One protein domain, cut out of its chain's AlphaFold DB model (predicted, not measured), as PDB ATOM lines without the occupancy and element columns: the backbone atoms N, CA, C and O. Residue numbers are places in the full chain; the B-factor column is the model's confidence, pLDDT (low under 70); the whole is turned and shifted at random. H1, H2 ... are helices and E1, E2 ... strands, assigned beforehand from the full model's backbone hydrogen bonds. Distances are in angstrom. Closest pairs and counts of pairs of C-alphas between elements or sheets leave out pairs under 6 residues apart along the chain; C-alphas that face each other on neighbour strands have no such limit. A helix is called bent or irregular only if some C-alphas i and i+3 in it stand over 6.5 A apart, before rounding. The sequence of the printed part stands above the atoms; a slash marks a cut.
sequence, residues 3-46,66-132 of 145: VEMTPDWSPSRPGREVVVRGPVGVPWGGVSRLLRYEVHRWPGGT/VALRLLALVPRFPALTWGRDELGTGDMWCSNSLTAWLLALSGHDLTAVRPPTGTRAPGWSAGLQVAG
ATOM      1  N   VAL A   3     217.663 342.210 249.693       95.00
ATOM      2  CA  VAL A   3     218.105 342.962 250.866       95.00
ATOM      3  C   VAL A   3     217.020 342.807 251.920       95.00
ATOM      4  O   VAL A   3     215.848 343.019 251.621       95.00
ATOM      5  N   GLU A   4     217.393 342.410 253.128       94.56
ATOM      6  CA  GLU A   4     216.443 342.181 254.219       94.56
ATOM      7  C   GLU A   4     217.064 342.623 255.536       94.56
ATOM      8  O   GLU A   4     218.268 342.478 255.737       94.56
ATOM      9  N   MET A   5     216.241 343.147 256.436       94.88
ATOM     10  CA  MET A   5     216.656 343.572 257.763       94.88
ATOM     11  C   MET A   5     215.902 342.756 258.803       94.88
ATOM     12  O   MET A   5     214.677 342.691 258.758       94.88
ATOM     13  N   THR A   6     216.616 342.120 259.726       94.00
ATOM     14  CA  THR A   6     216.011 341.244 260.739       94.00
ATOM     15  C   THR A   6     216.691 341.372 262.091       94.00
ATOM     16  O   THR A   6     217.838 341.806 262.151       94.00
ATOM     17  N   PRO A   7     216.046 340.939 263.185       93.62
ATOM     18  CA  PRO A   7     216.750 340.704 264.440       93.62
ATOM     19  C   PRO A   7     217.887 339.680 264.269       93.62
ATOM     20  O   PRO A   7     217.714 338.699 263.545       93.62
ATOM     21  N   ASP A   8     219.012 339.862 264.968       92.19
ATOM     22  CA  ASP A   8     220.201 338.976 264.906       92.19
ATOM     23  C   ASP A   8     219.892 337.533 265.359       92.19
ATOM     24  O   ASP A   8     220.484 336.556 264.902       92.19
ATOM     25  N   TRP A   9     218.888 337.353 266.215       89.00
ATOM     26  CA  TRP A   9     218.427 336.031 266.646       89.00
ATOM     27  C   TRP A   9     217.528 335.309 265.625       89.00
ATOM     28  O   TRP A   9     217.044 334.214 265.914       89.00
ATOM     29  N   SER A  10     217.306 335.881 264.438       86.06
ATOM     30  CA  SER A  10     216.542 335.215 263.376       86.06
ATOM     31  C   SER A  10     217.252 333.947 262.879       86.06
ATOM     32  O   SER A  10     218.484 333.911 262.847       86.06
ATOM     33  N   PRO A  11     216.514 332.905 262.447       83.31
ATOM     34  CA  PRO A  11     217.123 331.684 261.928       83.31
ATOM     35  C   PRO A  11     218.075 331.953 260.755       83.31
ATOM     36  O   PRO A  11     217.728 332.647 259.795       83.31
ATOM     37  N   SER A  12     219.263 331.354 260.813       77.62
ATOM     38  CA  SER A  12     220.256 331.408 259.740       77.62
ATOM     39  C   SER A  12     219.693 330.800 258.453       77.62
ATOM     40  O   SER A  12     219.049 329.751 258.483       77.62
ATOM     41  N   ARG A  13     219.975 331.417 257.300       80.94
ATOM     42  CA  ARG A  13     219.655 330.860 255.976       80.94
ATOM     43  C   ARG A  13     220.936 330.721 255.145       80.94
ATOM     44  O   ARG A  13     221.770 331.628 255.203       80.94
ATOM     45  N   PRO A  14     221.113 329.638 254.367       79.50
ATOM     46  CA  PRO A  14     222.289 329.478 253.515       79.50
ATOM     47  C   PRO A  14     222.487 330.677 252.580       79.50
ATOM     48  O   PRO A  14     221.542 331.140 251.943       79.50
ATOM     49  N   GLY A  15     223.715 331.196 252.517       80.00
ATOM     50  CA  GLY A  15     224.082 332.323 251.654       80.00
ATOM     51  C   GLY A  15     223.611 333.704 252.124       80.00
ATOM     52  O   GLY A  15     223.966 334.690 251.485       80.00
ATOM     53  N   ARG A  16     222.855 333.807 253.226       84.06
ATOM     54  CA  ARG A  16     222.357 335.075 253.784       84.06
ATOM     55  C   ARG A  16     223.468 335.823 254.524       84.06
ATOM     56  O   ARG A  16     223.577 335.758 255.745       84.06
ATOM     57  N   GLU A  17     224.310 336.518 253.767       88.81
ATOM     58  CA  GLU A  17     225.414 337.317 254.302       88.81
ATOM     59  C   GLU A  17     224.898 338.539 255.071       88.81
ATOM     60  O   GLU A  17     223.993 339.234 254.607       88.81
ATOM     61  N   VAL A  18     225.496 338.806 256.235       94.50
ATOM     62  CA  VAL A  18     225.274 340.018 257.031       94.50
ATOM     63  C   VAL A  18     226.258 341.087 256.579       94.50
ATOM     64  O   VAL A  18     227.467 340.892 256.668       94.50
ATOM     65  N   VAL A  19     225.748 342.235 256.147       95.94
ATOM     66  CA  VAL A  19     226.577 343.354 255.668       95.94
ATOM     67  C   VAL A  19     226.652 344.516 256.659       95.94
ATOM     68  O   VAL A  19     227.621 345.272 256.641       95.94
ATOM     69  N   VAL A  20     225.646 344.654 257.529       96.81
ATOM     70  CA  VAL A  20     225.567 345.684 258.575       96.81
ATOM     71  C   VAL A  20     224.935 345.078 259.822       96.81
ATOM     72  O   VAL A  20     224.014 344.267 259.724       96.81
ATOM     73  N   ARG A  21     225.416 345.499 260.992       96.69
ATOM     74  CA  ARG A  21     224.817 345.207 262.297       96.69
ATOM     75  C   ARG A  21     224.656 346.501 263.067       96.69
ATOM     76  O   ARG A  21     225.588 347.299 263.072       96.69
ATOM     77  N   GLY A  22     223.522 346.675 263.734       95.94
ATOM     78  CA  GLY A  22     223.284 347.825 264.597       95.94
ATOM     79  C   GLY A  22     222.481 347.462 265.847       95.94
ATOM     80  O   GLY A  22     221.847 346.403 265.895       95.94
ATOM     81  N   PRO A  23     222.536 348.304 266.885       97.38
ATOM     82  CA  PRO A  23     221.822 348.076 268.135       97.38
ATOM     83  C   PRO A  23     220.316 348.376 268.017       97.38
ATOM     84  O   PRO A  23     219.860 349.078 267.115       97.38
ATOM     85  N   VAL A  24     219.531 347.860 268.962       97.25
ATOM     86  CA  VAL A  24     218.085 348.090 269.087       97.25
ATOM     87  C   VAL A  24     217.777 348.708 270.450       97.25
ATOM     88  O   VAL A  24     218.203 348.198 271.485       97.25
ATOM     89  N   GLY A  25     217.008 349.798 270.455       95.38
ATOM     90  CA  GLY A  25     216.496 350.470 271.652       95.38
ATOM     91  C   GLY A  25     217.521 351.340 272.383       95.38
ATOM     92  O   GLY A  25     217.242 352.504 272.655       95.38
ATOM     93  N   VAL A  26     218.710 350.811 272.681       93.06
ATOM     94  CA  VAL A  26     219.787 351.533 273.381       93.06
ATOM     95  C   VAL A  26     221.132 351.367 272.659       93.06
ATOM     96  O   VAL A  26     221.413 350.260 272.199       93.06
ATOM     97  N   PRO A  27     222.002 352.398 272.595       87.69
ATOM     98  CA  PRO A  27     223.248 352.342 271.812       87.69
ATOM     99  C   PRO A  27     224.214 351.219 272.214       87.69
ATOM    100  O   PRO A  27     224.850 350.592 271.374       87.69
ATOM    101  N   TRP A  28     224.285 350.902 273.507       87.81
ATOM    102  CA  TRP A  28     225.101 349.804 274.036       87.81
ATOM    103  C   TRP A  28     224.407 348.432 273.949       87.81
ATOM    104  O   TRP A  28     224.995 347.413 274.305       87.81
ATOM    105  N   GLY A  29     223.175 348.371 273.433       82.94
ATOM    106  CA  GLY A  29     222.415 347.130 273.253       82.94
ATOM    107  C   GLY A  29     223.088 346.149 272.289       82.94
ATOM    108  O   GLY A  29     222.867 344.945 272.383       82.94
ATOM    109  N   GLY A  30     224.002 346.640 271.445       81.31
ATOM    110  CA  GLY A  30     224.760 345.846 270.475       81.31
ATOM    111  C   GLY A  30     225.563 344.679 271.067       81.31
ATOM    112  O   GLY A  30     225.933 343.763 270.339       81.31
ATOM    113  N   VAL A  31     225.799 344.657 272.383       86.75
ATOM    114  CA  VAL A  31     226.494 343.550 273.059       86.75
ATOM    115  C   VAL A  31     225.639 342.270 273.062       86.75
ATOM    116  O   VAL A  31     226.155 341.166 272.882       86.75
ATOM    117  N   SER A  32     224.312 342.389 273.177       90.75
ATOM    118  CA  SER A  32     223.392 341.243 273.177       90.75
ATOM    119  C   SER A  32     222.828 340.979 271.782       90.75
ATOM    120  O   SER A  32     222.449 341.906 271.074       90.75
ATOM    121  N   ARG A  33     222.713 339.708 271.377       91.44
ATOM    122  CA  ARG A  33     222.028 339.336 270.118       91.44
ATOM    123  C   ARG A  33     220.545 339.715 270.132       91.44
ATOM    124  O   ARG A  33     219.969 339.981 269.087       91.44
ATOM    125  N   LEU A  34     219.926 339.776 271.313       92.88
ATOM    126  CA  LEU A  34     218.513 340.142 271.465       92.88
ATOM    127  C   LEU A  34     218.237 341.619 271.162       92.88
ATOM    128  O   LEU A  34     217.110 341.973 270.833       92.88
ATOM    129  N   LEU A  35     219.263 342.465 271.251       95.25
ATOM    130  CA  LEU A  35     219.182 343.911 271.049       95.25
ATOM    131  C   LEU A  35     220.008 344.343 269.831       95.25
ATOM    132  O   LEU A  35     220.591 345.426 269.814       95.25
ATOM    133  N   ARG A  36     220.060 343.483 268.809       95.88
ATOM    134  CA  ARG A  36     220.720 343.742 267.530       95.88
ATOM    135  C   ARG A  36     219.794 343.478 266.361       95.88
ATOM    136  O   ARG A  36     219.043 342.501 266.356       95.88
ATOM    137  N   TYR A  37     219.920 344.319 265.347       96.62
ATOM    138  CA  TYR A  37     219.442 344.029 264.008       96.62
ATOM    139  C   TYR A  37     220.625 343.756 263.082       96.62
ATOM    140  O   TYR A  37     221.733 344.267 263.268       96.62
ATOM    141  N   GLU A  38     220.354 342.984 262.045       96.56
ATOM    142  CA  GLU A  38     221.251 342.693 260.944       96.56
ATOM    143  C   GLU A  38     220.595 343.145 259.639       96.56
ATOM    144  O   GLU A  38     219.388 342.983 259.447       96.56
ATOM    145  N   VAL A  39     221.392 343.715 258.739       96.62
ATOM    146  CA  VAL A  39     221.024 343.908 257.335       96.62
ATOM    147  C   VAL A  39     221.757 342.857 256.527       96.62
ATOM    148  O   VAL A  39     222.969 342.677 256.669       96.62
ATOM    149  N   HIS A  40     221.022 342.181 255.660       94.94
ATOM    150  CA  HIS A  40     221.514 341.088 254.849       94.94
ATOM    151  C   HIS A  40     221.419 341.415 253.369       94.94
ATOM    152  O   HIS A  40     220.519 342.137 252.938       94.94
ATOM    153  N   ARG A  41     222.319 340.826 252.578       92.81
ATOM    154  CA  ARG A  41     222.284 340.882 251.115       92.81
ATOM    155  C   ARG A  41     222.673 339.527 250.534       92.81
ATOM    156  O   ARG A  41     223.776 339.066 250.790       92.81
ATOM    157  N   TRP A  42     221.813 338.906 249.720       93.00
ATOM    158  CA  TRP A  42     222.139 337.602 249.121       93.00
ATOM    159  C   TRP A  42     221.388 337.269 247.818       93.00
ATOM    160  O   TRP A  42     220.311 337.819 247.545       93.00
ATOM    161  N   PRO A  43     221.948 336.397 246.956       90.06
ATOM    162  CA  PRO A  43     221.278 335.934 245.742       90.06
ATOM    163  C   PRO A  43     220.162 334.926 246.056       90.06
ATOM    164  O   PRO A  43     220.255 334.165 247.012       90.06
ATOM    165  N   GLY A  44     219.100 334.920 245.241       84.38
ATOM    166  CA  GLY A  44     218.006 333.940 245.348       84.38
ATOM    167  C   GLY A  44     217.166 334.005 246.632       84.38
ATOM    168  O   GLY A  44     216.411 333.078 246.902       84.38
ATOM    169  N   GLY A  45     217.304 335.063 247.435       82.81
ATOM    170  CA  GLY A  45     216.546 335.215 248.671       82.81
ATOM    171  C   GLY A  45     215.049 335.418 248.485       82.81
ATOM    172  O   GLY A  45     214.584 335.811 247.416       82.81
ATOM    173  N   THR A  46     214.314 335.210 249.572       84.25
ATOM    174  CA  THR A  46     212.893 335.538 249.706       84.25
ATOM    175  C   THR A  46     212.688 336.360 250.975       84.25
ATOM    176  O   THR A  46     213.306 336.097 252.010       84.25
ATOM    177  N   VAL A  66     220.698 351.346 238.157       96.25
ATOM    178  CA  VAL A  66     220.054 351.757 239.417       96.25
ATOM    179  C   VAL A  66     220.092 350.616 240.440       96.25
ATOM    180  O   VAL A  66     220.530 350.818 241.575       96.25
ATOM    181  N   ALA A  67     219.713 349.401 240.033       96.00
ATOM    182  CA  ALA A  67     219.724 348.235 240.918       96.00
ATOM    183  C   ALA A  67     221.137 347.907 241.441       96.00
ATOM    184  O   ALA A  67     221.318 347.630 242.628       96.00
ATOM    185  N   LEU A  68     222.157 347.971 240.580       96.56
ATOM    186  CA  LEU A  68     223.549 347.741 240.977       96.56
ATOM    187  C   LEU A  68     224.063 348.819 241.940       96.56
ATOM    188  O   LEU A  68     224.729 348.473 242.919       96.56
ATOM    189  N   ARG A  69     223.718 350.097 241.718       97.44
ATOM    190  CA  ARG A  69     224.038 351.183 242.659       97.44
ATOM    191  C   ARG A  69     223.409 350.939 244.026       97.44
ATOM    192  O   ARG A  69     224.109 351.031 245.030       97.44
ATOM    193  N   LEU A  70     222.129 350.563 244.069       97.25
ATOM    194  CA  LEU A  70     221.443 350.221 245.317       97.25
ATOM    195  C   LEU A  70     222.180 349.106 246.061       97.25
ATOM    196  O   LEU A  70     222.515 349.265 247.232       97.25
ATOM    197  N   LEU A  71     222.507 348.002 245.383       96.75
ATOM    198  CA  LEU A  71     223.205 346.874 246.008       96.75
ATOM    199  C   LEU A  71     224.599 347.247 246.539       96.75
ATOM    200  O   LEU A  71     225.032 346.683 247.547       96.75
ATOM    201  N   ALA A  72     225.296 348.179 245.884       96.56
ATOM    202  CA  ALA A  72     226.594 348.691 246.328       96.56
ATOM    203  C   ALA A  72     226.495 349.602 247.567       96.56
ATOM    204  O   ALA A  72     227.458 349.705 248.326       96.56
ATOM    205  N   LEU A  73     225.339 350.231 247.801       97.44
ATOM    206  CA  LEU A  73     225.090 351.090 248.962       97.44
ATOM    207  C   LEU A  73     224.759 350.304 250.233       97.44
ATOM    208  O   LEU A  73     225.019 350.793 251.326       97.44
ATOM    209  N   VAL A  74     224.233 349.083 250.114       97.12
ATOM    210  CA  VAL A  74     223.769 348.268 251.254       97.12
ATOM    211  C   VAL A  74     224.812 348.128 252.384       97.12
ATOM    212  O   VAL A  74     224.457 348.390 253.532       97.12
ATOM    213  N   PRO A  75     226.103 347.826 252.127       96.62
ATOM    214  CA  PRO A  75     227.119 347.749 253.187       96.62
ATOM    215  C   PRO A  75     227.524 349.105 253.791       96.62
ATOM    216  O   PRO A  75     228.278 349.140 254.760       96.62
ATOM    217  N   ARG A  76     227.083 350.221 253.194       96.81
ATOM    218  CA  ARG A  76     227.371 351.597 253.633       96.81
ATOM    219  C   ARG A  76     226.244 352.194 254.479       96.81
ATOM    220  O   ARG A  76     226.341 353.355 254.868       96.81
ATOM    221  N   PHE A  77     225.179 351.434 254.724       97.12
ATOM    222  CA  PHE A  77     224.056 351.891 255.528       97.12
ATOM    223  C   PHE A  77     224.501 352.220 256.970       97.12
ATOM    224  O   PHE A  77     225.196 351.402 257.582       97.12
ATOM    225  N   PRO A  78     224.121 353.387 257.530       96.25
ATOM    226  CA  PRO A  78     224.479 353.757 258.897       96.25
ATOM    227  C   PRO A  78     223.901 352.794 259.942       96.25
ATOM    228  O   PRO A  78     222.694 352.560 260.001       96.25
ATOM    229  N   ALA A  79     224.764 352.273 260.812       96.00
ATOM    230  CA  ALA A  79     224.401 351.338 261.878       96.00
ATOM    231  C   ALA A  79     223.840 352.043 263.133       96.00
ATOM    232  O   ALA A  79     224.293 351.789 264.248       96.00
ATOM    233  N   LEU A  80     222.876 352.949 262.951       96.69
ATOM    234  CA  LEU A  80     222.252 353.710 264.044       96.69
ATOM    235  C   LEU A  80     221.316 352.829 264.880       96.69
ATOM    236  O   LEU A  80     220.825 351.800 264.399       96.69
ATOM    237  N   THR A  81     221.032 353.235 266.116       97.50
ATOM    238  CA  THR A  81     220.154 352.473 267.016       97.50
ATOM    239  C   THR A  81     218.709 352.461 266.526       97.50
ATOM    240  O   THR A  81     218.040 353.492 266.476       97.50
ATOM    241  N   TRP A  82     218.180 351.266 266.249       96.94
ATOM    242  CA  TRP A  82     216.771 351.087 265.904       96.94
ATOM    243  C   TRP A  82     215.866 351.611 267.021       96.94
ATOM    244  O   TRP A  82     216.060 351.288 268.195       96.94
ATOM    245  N   GLY A  83     214.822 352.355 266.658       96.75
ATOM    246  CA  GLY A  83     213.854 352.914 267.603       96.75
ATOM    247  C   GLY A  83     214.280 354.248 268.210       96.75
ATOM    248  O   GLY A  83     213.581 354.760 269.082       96.75
ATOM    249  N   ARG A  84     215.413 354.811 267.778       96.75
ATOM    250  CA  ARG A  84     215.959 356.068 268.296       96.75
ATOM    251  C   ARG A  84     216.139 357.084 267.182       96.75
ATOM    252  O   ARG A  84     216.391 356.720 266.039       96.75
ATOM    253  N   ASP A  85     216.027 358.351 267.551       96.19
ATOM    254  CA  ASP A  85     216.400 359.479 266.703       96.19
ATOM    255  C   ASP A  85     217.787 359.982 267.125       96.19
ATOM    256  O   ASP A  85     217.926 360.976 267.835       96.19
ATOM    257  N   GLU A  86     218.832 359.223 266.789       93.88
ATOM    258  CA  GLU A  86     220.204 359.523 267.239       93.88
ATOM    259  C   GLU A  86     220.796 360.772 266.591       93.88
ATOM    260  O   GLU A  86     221.717 361.377 267.135       93.88
ATOM    261  N   LEU A  87     220.273 361.140 265.425       93.56
ATOM    262  CA  LEU A  87     220.780 362.233 264.607       93.56
ATOM    263  C   LEU A  87     219.877 363.472 264.653       93.56
ATOM    264  O   LEU A  87     220.145 364.435 263.940       93.56
ATOM    265  N   GLY A  88     218.822 363.467 265.477       94.19
ATOM    266  CA  GLY A  88     217.911 364.607 265.630       94.19
ATOM    267  C   GLY A  88     217.099 364.919 264.371       94.19
ATOM    268  O   GLY A  88     216.805 366.079 264.093       94.19
ATOM    269  N   THR A  89     216.765 363.892 263.593       93.12
ATOM    270  CA  THR A  89     215.993 363.996 262.350       93.12
ATOM    271  C   THR A  89     214.503 364.271 262.570       93.12
ATOM    272  O   THR A  89     213.785 364.635 261.633       93.12
ATOM    273  N   GLY A  90     214.024 364.101 263.805       94.31
ATOM    274  CA  GLY A  90     212.617 364.194 264.182       94.31
ATOM    275  C   GLY A  90     211.826 362.902 263.957       94.31
ATOM    276  O   GLY A  90     210.605 362.910 264.112       94.31
ATOM    277  N   ASP A  91     212.486 361.801 263.588       96.12
ATOM    278  CA  ASP A  91     211.871 360.490 263.359       96.12
ATOM    279  C   ASP A  91     212.820 359.362 263.807       96.12
ATOM    280  O   ASP A  91     214.028 359.545 263.940       96.12
ATOM    281  N   MET A  92     212.280 358.180 264.085       96.81
ATOM    282  CA  MET A  92     213.061 357.051 264.598       96.81
ATOM    283  C   MET A  92     213.793 356.286 263.490       96.81
ATOM    284  O   MET A  92     213.275 356.121 262.392       96.81
ATOM    285  N   TRP A  93     214.951 355.699 263.789       97.81
ATOM    286  CA  TRP A  93     215.624 354.777 262.873       97.81
ATOM    287  C   TRP A  93     214.948 353.398 262.834       97.81
ATOM    288  O   TRP A  93     214.665 352.818 263.886       97.81
ATOM    289  N   CYS A  94     214.692 352.844 261.643       97.00
ATOM    290  CA  CYS A  94     214.117 351.502 261.460       97.00
ATOM    291  C   CYS A  94     214.339 350.947 260.029       97.00
ATOM    292  O   CYS A  94     215.097 351.508 259.237       97.00
ATOM    293  N   SER A  95     213.648 349.862 259.655       94.94
ATOM    294  CA  SER A  95     213.702 349.276 258.302       94.94
ATOM    295  C   SER A  95     213.185 350.203 257.198       94.94
ATOM    296  O   SER A  95     213.708 350.173 256.084       94.94
ATOM    297  N   ASN A  96     212.214 351.076 257.478       95.44
ATOM    298  CA  ASN A  96     211.790 352.083 256.500       95.44
ATOM    299  C   ASN A  96     212.890 353.122 256.254       95.44
ATOM    300  O   ASN A  96     212.990 353.626 255.138       95.44
ATOM    301  N   SER A  97     213.737 353.406 257.254       97.38
ATOM    302  CA  SER A  97     214.916 354.263 257.085       97.38
ATOM    303  C   SER A  97     215.921 353.633 256.125       97.38
ATOM    304  O   SER A  97     216.422 354.328 255.245       97.38
ATOM    305  N   LEU A  98     216.158 352.316 256.226       97.81
ATOM    306  CA  LEU A  98     216.975 351.560 255.267       97.81
ATOM    307  C   LEU A  98     216.434 351.684 253.843       97.81
ATOM    308  O   LEU A  98     217.177 352.049 252.933       97.81
ATOM    309  N   THR A  99     215.140 351.419 253.657       95.94
ATOM    310  CA  THR A  99     214.496 351.510 252.342       95.94
ATOM    311  C   THR A  99     214.593 352.926 251.772       95.94
ATOM    312  O   THR A  99     215.060 353.098 250.648       95.94
ATOM    313  N   ALA A 100     214.218 353.948 252.547       95.94
ATOM    314  CA  ALA A 100     214.266 355.345 252.117       95.94
ATOM    315  C   ALA A 100     215.687 355.787 251.741       95.94
ATOM    316  O   ALA A 100     215.896 356.356 250.669       95.94
ATOM    317  N   TRP A 101     216.670 355.473 252.590       97.62
ATOM    318  CA  TRP A 101     218.072 355.830 252.388       97.62
ATOM    319  C   TRP A 101     218.655 355.183 251.123       97.62
ATOM    320  O   TRP A 101     219.292 355.856 250.310       97.62
ATOM    321  N   LEU A 102     218.384 353.889 250.910       97.50
ATOM    322  CA  LEU A 102     218.839 353.163 249.723       97.50
ATOM    323  C   LEU A 102     218.220 353.712 248.440       97.50
ATOM    324  O   LEU A 102     218.932 353.897 247.451       97.50
ATOM    325  N   LEU A 103     216.910 353.961 248.433       96.25
ATOM    326  CA  LEU A 103     216.218 354.463 247.249       96.25
ATOM    327  C   LEU A 103     216.677 355.882 246.892       96.25
ATOM    328  O   LEU A 103     216.975 356.140 245.724       96.25
ATOM    329  N   ALA A 104     216.825 356.758 247.890       95.25
ATOM    330  CA  ALA A 104     217.299 358.126 247.697       95.25
ATOM    331  C   ALA A 104     218.709 358.169 247.086       95.25
ATOM    332  O   ALA A 104     218.930 358.846 246.084       95.25
ATOM    333  N   LEU A 105     219.660 357.403 247.632       96.25
ATOM    334  CA  LEU A 105     221.053 357.433 247.169       96.25
ATOM    335  C   LEU A 105     221.313 356.651 245.875       96.25
ATOM    336  O   LEU A 105     222.336 356.861 245.223       96.25
ATOM    337  N   SER A 106     220.422 355.740 245.480       95.81
ATOM    338  CA  SER A 106     220.579 354.967 244.235       95.81
ATOM    339  C   SER A 106     220.009 355.664 242.995       95.81
ATOM    340  O   SER A 106     220.259 355.209 241.870       95.81
ATOM    341  N   GLY A 107     219.313 356.790 243.191       91.44
ATOM    342  CA  GLY A 107     218.699 357.586 242.129       91.44
ATOM    343  C   GLY A 107     217.317 357.086 241.712       91.44
ATOM    344  O   GLY A 107     216.941 357.278 240.559       91.44
ATOM    345  N   HIS A 108     216.580 356.411 242.604       93.94
ATOM    346  CA  HIS A 108     215.174 356.105 242.337       93.94
ATOM    347  C   HIS A 108     214.326 357.375 242.406       93.94
ATOM    348  O   HIS A 108     214.549 358.239 243.257       93.94
ATOM    349  N   ASP A 109     213.304 357.448 241.554       89.12
ATOM    350  CA  ASP A 109     212.274 358.472 241.672       89.12
ATOM    351  C   ASP A 109     211.351 358.153 242.856       89.12
ATOM    352  O   ASP A 109     210.589 357.184 242.858       89.12
ATOM    353  N   LEU A 110     211.441 358.986 243.889       89.06
ATOM    354  CA  LEU A 110     210.664 358.848 245.113       89.06
ATOM    355  C   LEU A 110     209.325 359.591 245.078       89.06
ATOM    356  O   LEU A 110     208.533 359.436 246.007       89.06
ATOM    357  N   THR A 111     209.026 360.369 244.034       85.06
ATOM    358  CA  THR A 111     207.803 361.192 243.973       85.06
ATOM    359  C   THR A 111     206.518 360.355 244.031       85.06
ATOM    360  O   THR A 111     205.518 360.775 244.626       85.06
ATOM    361  N   ALA A 112     206.571 359.141 243.473       78.19
ATOM    362  CA  ALA A 112     205.476 358.174 243.425       78.19
ATOM    363  C   ALA A 112     205.524 357.109 244.543       78.19
ATOM    364  O   ALA A 112     204.642 356.239 244.618       78.19
ATOM    365  N   VAL A 113     206.536 357.152 245.418       87.69
ATOM    366  CA  VAL A 113     206.675 356.211 246.535       87.69
ATOM    367  C   VAL A 113     205.962 356.779 247.752       87.69
ATOM    368  O   VAL A 113     206.444 357.684 248.429       87.69
ATOM    369  N   ARG A 114     204.772 356.246 248.023       82.12
ATOM    370  CA  ARG A 114     203.963 356.607 249.186       82.12
ATOM    371  C   ARG A 114     203.489 355.349 249.904       82.12
ATOM    372  O   ARG A 114     203.228 354.347 249.230       82.12
ATOM    373  N   PRO A 115     203.370 355.391 251.241       82.06
ATOM    374  CA  PRO A 115     202.729 354.312 251.975       82.06
ATOM    375  C   PRO A 115     201.274 354.142 251.493       82.06
ATOM    376  O   PRO A 115     200.666 355.124 251.051       82.06
ATOM    377  N   PRO A 116     200.702 352.924 251.564       81.31
ATOM    378  CA  PRO A 116     199.293 352.696 251.258       81.31
ATOM    379  C   PRO A 116     198.366 353.663 252.007       81.31
ATOM    380  O   PRO A 116     198.656 354.070 253.137       81.31
ATOM    381  N   THR A 117     197.236 354.020 251.395       83.69
ATOM    382  CA  THR A 117     196.256 354.948 251.978       83.69
ATOM    383  C   THR A 117     195.872 354.537 253.401       83.69
ATOM    384  O   THR A 117     195.541 353.381 253.652       83.69
ATOM    385  N   GLY A 118     195.925 355.487 254.338       84.81
ATOM    386  CA  GLY A 118     195.608 355.249 255.753       84.81
ATOM    387  C   GLY A 118     196.736 354.612 256.574       84.81
ATOM    388  O   GLY A 118     196.559 354.393 257.769       84.81
ATOM    389  N   THR A 119     197.899 354.343 255.974       86.56
ATOM    390  CA  THR A 119     199.070 353.795 256.677       86.56
ATOM    391  C   THR A 119     200.179 354.839 256.840       86.56
ATOM    392  O   THR A 119     200.148 355.918 256.244       86.56
ATOM    393  N   ARG A 120     201.172 354.534 257.683       89.19
ATOM    394  CA  ARG A 120     202.371 355.360 257.895       89.19
ATOM    395  C   ARG A 120     203.623 354.519 257.669       89.19
ATOM    396  O   ARG A 120     203.591 353.311 257.876       89.19
ATOM    397  N   ALA A 121     204.729 355.180 257.340       92.38
ATOM    398  CA  ALA A 121     206.059 354.579 257.281       92.38
ATOM    399  C   ALA A 121     206.999 355.295 258.273       92.38
ATOM    400  O   ALA A 121     207.777 356.152 257.854       92.38
ATOM    401  N   PRO A 122     206.908 355.008 259.592       94.94
ATOM    402  CA  PRO A 122     207.814 355.590 260.587       94.94
ATOM    403  C   PRO A 122     209.265 355.341 260.197       94.94
ATOM    404  O   PRO A 122     209.554 354.262 259.687       94.94
ATOM    405  N   GLY A 123     210.151 356.301 260.416       96.69
ATOM    406  CA  GLY A 123     211.565 356.257 260.054       96.69
ATOM    407  C   GLY A 123     211.894 356.532 258.590       96.69
ATOM    408  O   GLY A 123     213.073 356.667 258.252       96.69
ATOM    409  N   TRP A 124     210.898 356.661 257.711       95.56
ATOM    410  CA  TRP A 124     211.123 357.035 256.313       95.56
ATOM    411  C   TRP A 124     211.793 358.411 256.198       95.56
ATOM    412  O   TRP A 124     212.784 358.562 255.483       95.56
ATOM    413  N   SER A 125     211.296 359.400 256.949       94.25
ATOM    414  CA  SER A 125     211.833 360.766 256.943       94.25
ATOM    415  C   SER A 125     213.277 360.812 257.440       94.25
ATOM    416  O   SER A 125     214.101 361.490 256.827       94.25
ATOM    417  N   ALA A 126     213.603 360.032 258.478       96.12
ATOM    418  CA  ALA A 126     214.973 359.888 258.968       96.12
ATOM    419  C   ALA A 126     215.909 359.359 257.868       96.12
ATOM    420  O   ALA A 126     216.974 359.925 257.633       96.12
ATOM    421  N   GLY A 127     215.494 358.322 257.129       96.19
ATOM    422  CA  GLY A 127     216.288 357.772 256.025       96.19
ATOM    423  C   GLY A 127     216.539 358.777 254.895       96.19
ATOM    424  O   GLY A 127     217.657 358.856 254.387       96.19
ATOM    425  N   LEU A 128     215.531 359.584 254.537       94.56
ATOM    426  CA  LEU A 128     215.679 360.638 253.525       94.56
ATOM    427  C   LEU A 128     216.593 361.776 253.983       94.56
ATOM    428  O   LEU A 128     217.442 362.211 253.208       94.56
ATOM    429  N   GLN A 129     216.448 362.249 255.224       94.62
ATOM    430  CA  GLN A 129     217.336 363.284 255.759       94.62
ATOM    431  C   GLN A 129     218.782 362.802 255.815       94.62
ATOM    432  O   GLN A 129     219.681 363.540 255.421       94.62
ATOM    433  N   VAL A 130     219.002 361.554 256.238       94.81
ATOM    434  CA  VAL A 130     220.346 360.972 256.316       94.81
ATOM    435  C   VAL A 130     220.975 360.742 254.938       94.81
ATOM    436  O   VAL A 130     222.197 360.748 254.807       94.81
ATOM    437  N   ALA A 131     220.160 360.556 253.899       93.50
ATOM    438  CA  ALA A 131     220.620 360.483 252.514       93.50
ATOM    439  C   ALA A 131     220.880 361.864 251.876       93.50
ATOM    440  O   ALA A 131     221.635 361.955 250.909       93.50
ATOM    441  N   GLY A 132     220.235 362.923 252.371       84.56
ATOM    442  CA  GLY A 132     220.341 364.275 251.827       84.56
ATOM    443  C   GLY A 132     221.645 364.997 252.204       84.56
ATOM    444  O   GLY A 132     222.379 364.555 253.087       84.56
TER     445      GLY A 132
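This is residues 3 to 46 and 66 to 132 of the 145 residues of an uncharacterized protein of Nocardioides sp. AX2bis (UniProt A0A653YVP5). Here is a small, twisted three-stranded sheet forming one wall, with H2 slanting over it, H3 packed on H2 and meeting the sheet near E1, and H4 on the side of H3 away from the sheet. H1 sits at the end of the sheet where E2 turns to E3, and the unnamed stretch 107 to 123 makes a wide loop between H3 and H4. The printed part has 111 residues with four named helices and three named strands, in the order E1 E2 H1 E3 H2 H3 H4; the sheet's order is E1 - E3 - E2, all antiparallel. The class is mixed, helices and strands, with under half of the residues in named elements. The whole is compact and rounded, with a radius of gyration of the C-alphas of 14.0 A and spans of 37 by 33 by 27 A.

Find C-alpha 3 at (218.105, 342.962, 250.866), where E1 begins; it runs to residue 7. E2, residues 17 to 23, covers 17.9 A, and H1 follows at residues 27 to 31. E3, residues 36 to 42, covers 19.5 A. After the cut, find C-alpha 66 at (220.054, 351.757, 239.417), where H2 begins; it runs 16.0 A to residue 76. H3, residues 95 to 106, covers 16.7 A, and H4, residues 124 to 131, ends at C-alpha 131, (220.620, 360.483, 252.514). H1 and H2 are only just irregular: C-alphas 27 and 30 are 6.8 A apart, C-alphas 72 and 75 6.9 A.

Look first at inner strand E3. It is antiparallel to E1, with N 6 and O 38 at 2.9 A, and to E2, with N 39 and O 20 at 2.9 A. The sheet is only just strongly twisted, up to 4.1 A off its plane. H2 is on the sheet at a height over the sheet of 10.8 A, slantwise to the strands at 37 degrees to E3 on the local plane; its closest C-alphas to E2 are Pro 75 and Val 19, 5.1 A. H3 only grazes the sheet with residues 95 to 99. H3 touches H2 with residues 102 to 106 alone, at a steep tilt of 55 degrees, opposite ways; the closest C-alphas are Leu 70 and Ser 106, 4.9 A. H4 touches H3 at a steep tilt of 41 degrees, the same way; the closest C-alphas are Ser 97 and Gly 127, 3.9 A. H4 is not on the sheet and is apart from H2. H1 only grazes the sheet. In H3 and H4 every O i to N i+4 pair is within hydrogen-bond range; H2 has 5 of 7, H1 0 of 1 but 1 of 2 O i to N i+3 pairs.

The two farthest C-alphas, Val 31 and Ala 112, are 39.2 A apart. Residues 47 to 65 are not printed, and C-alphas 46 and 66 stand 20.5 A apart across this cut. The links H2 to H3 and H3 to H4 are long. Mean pLDDT of the printed part is 92.4, and no printed residue is under 70.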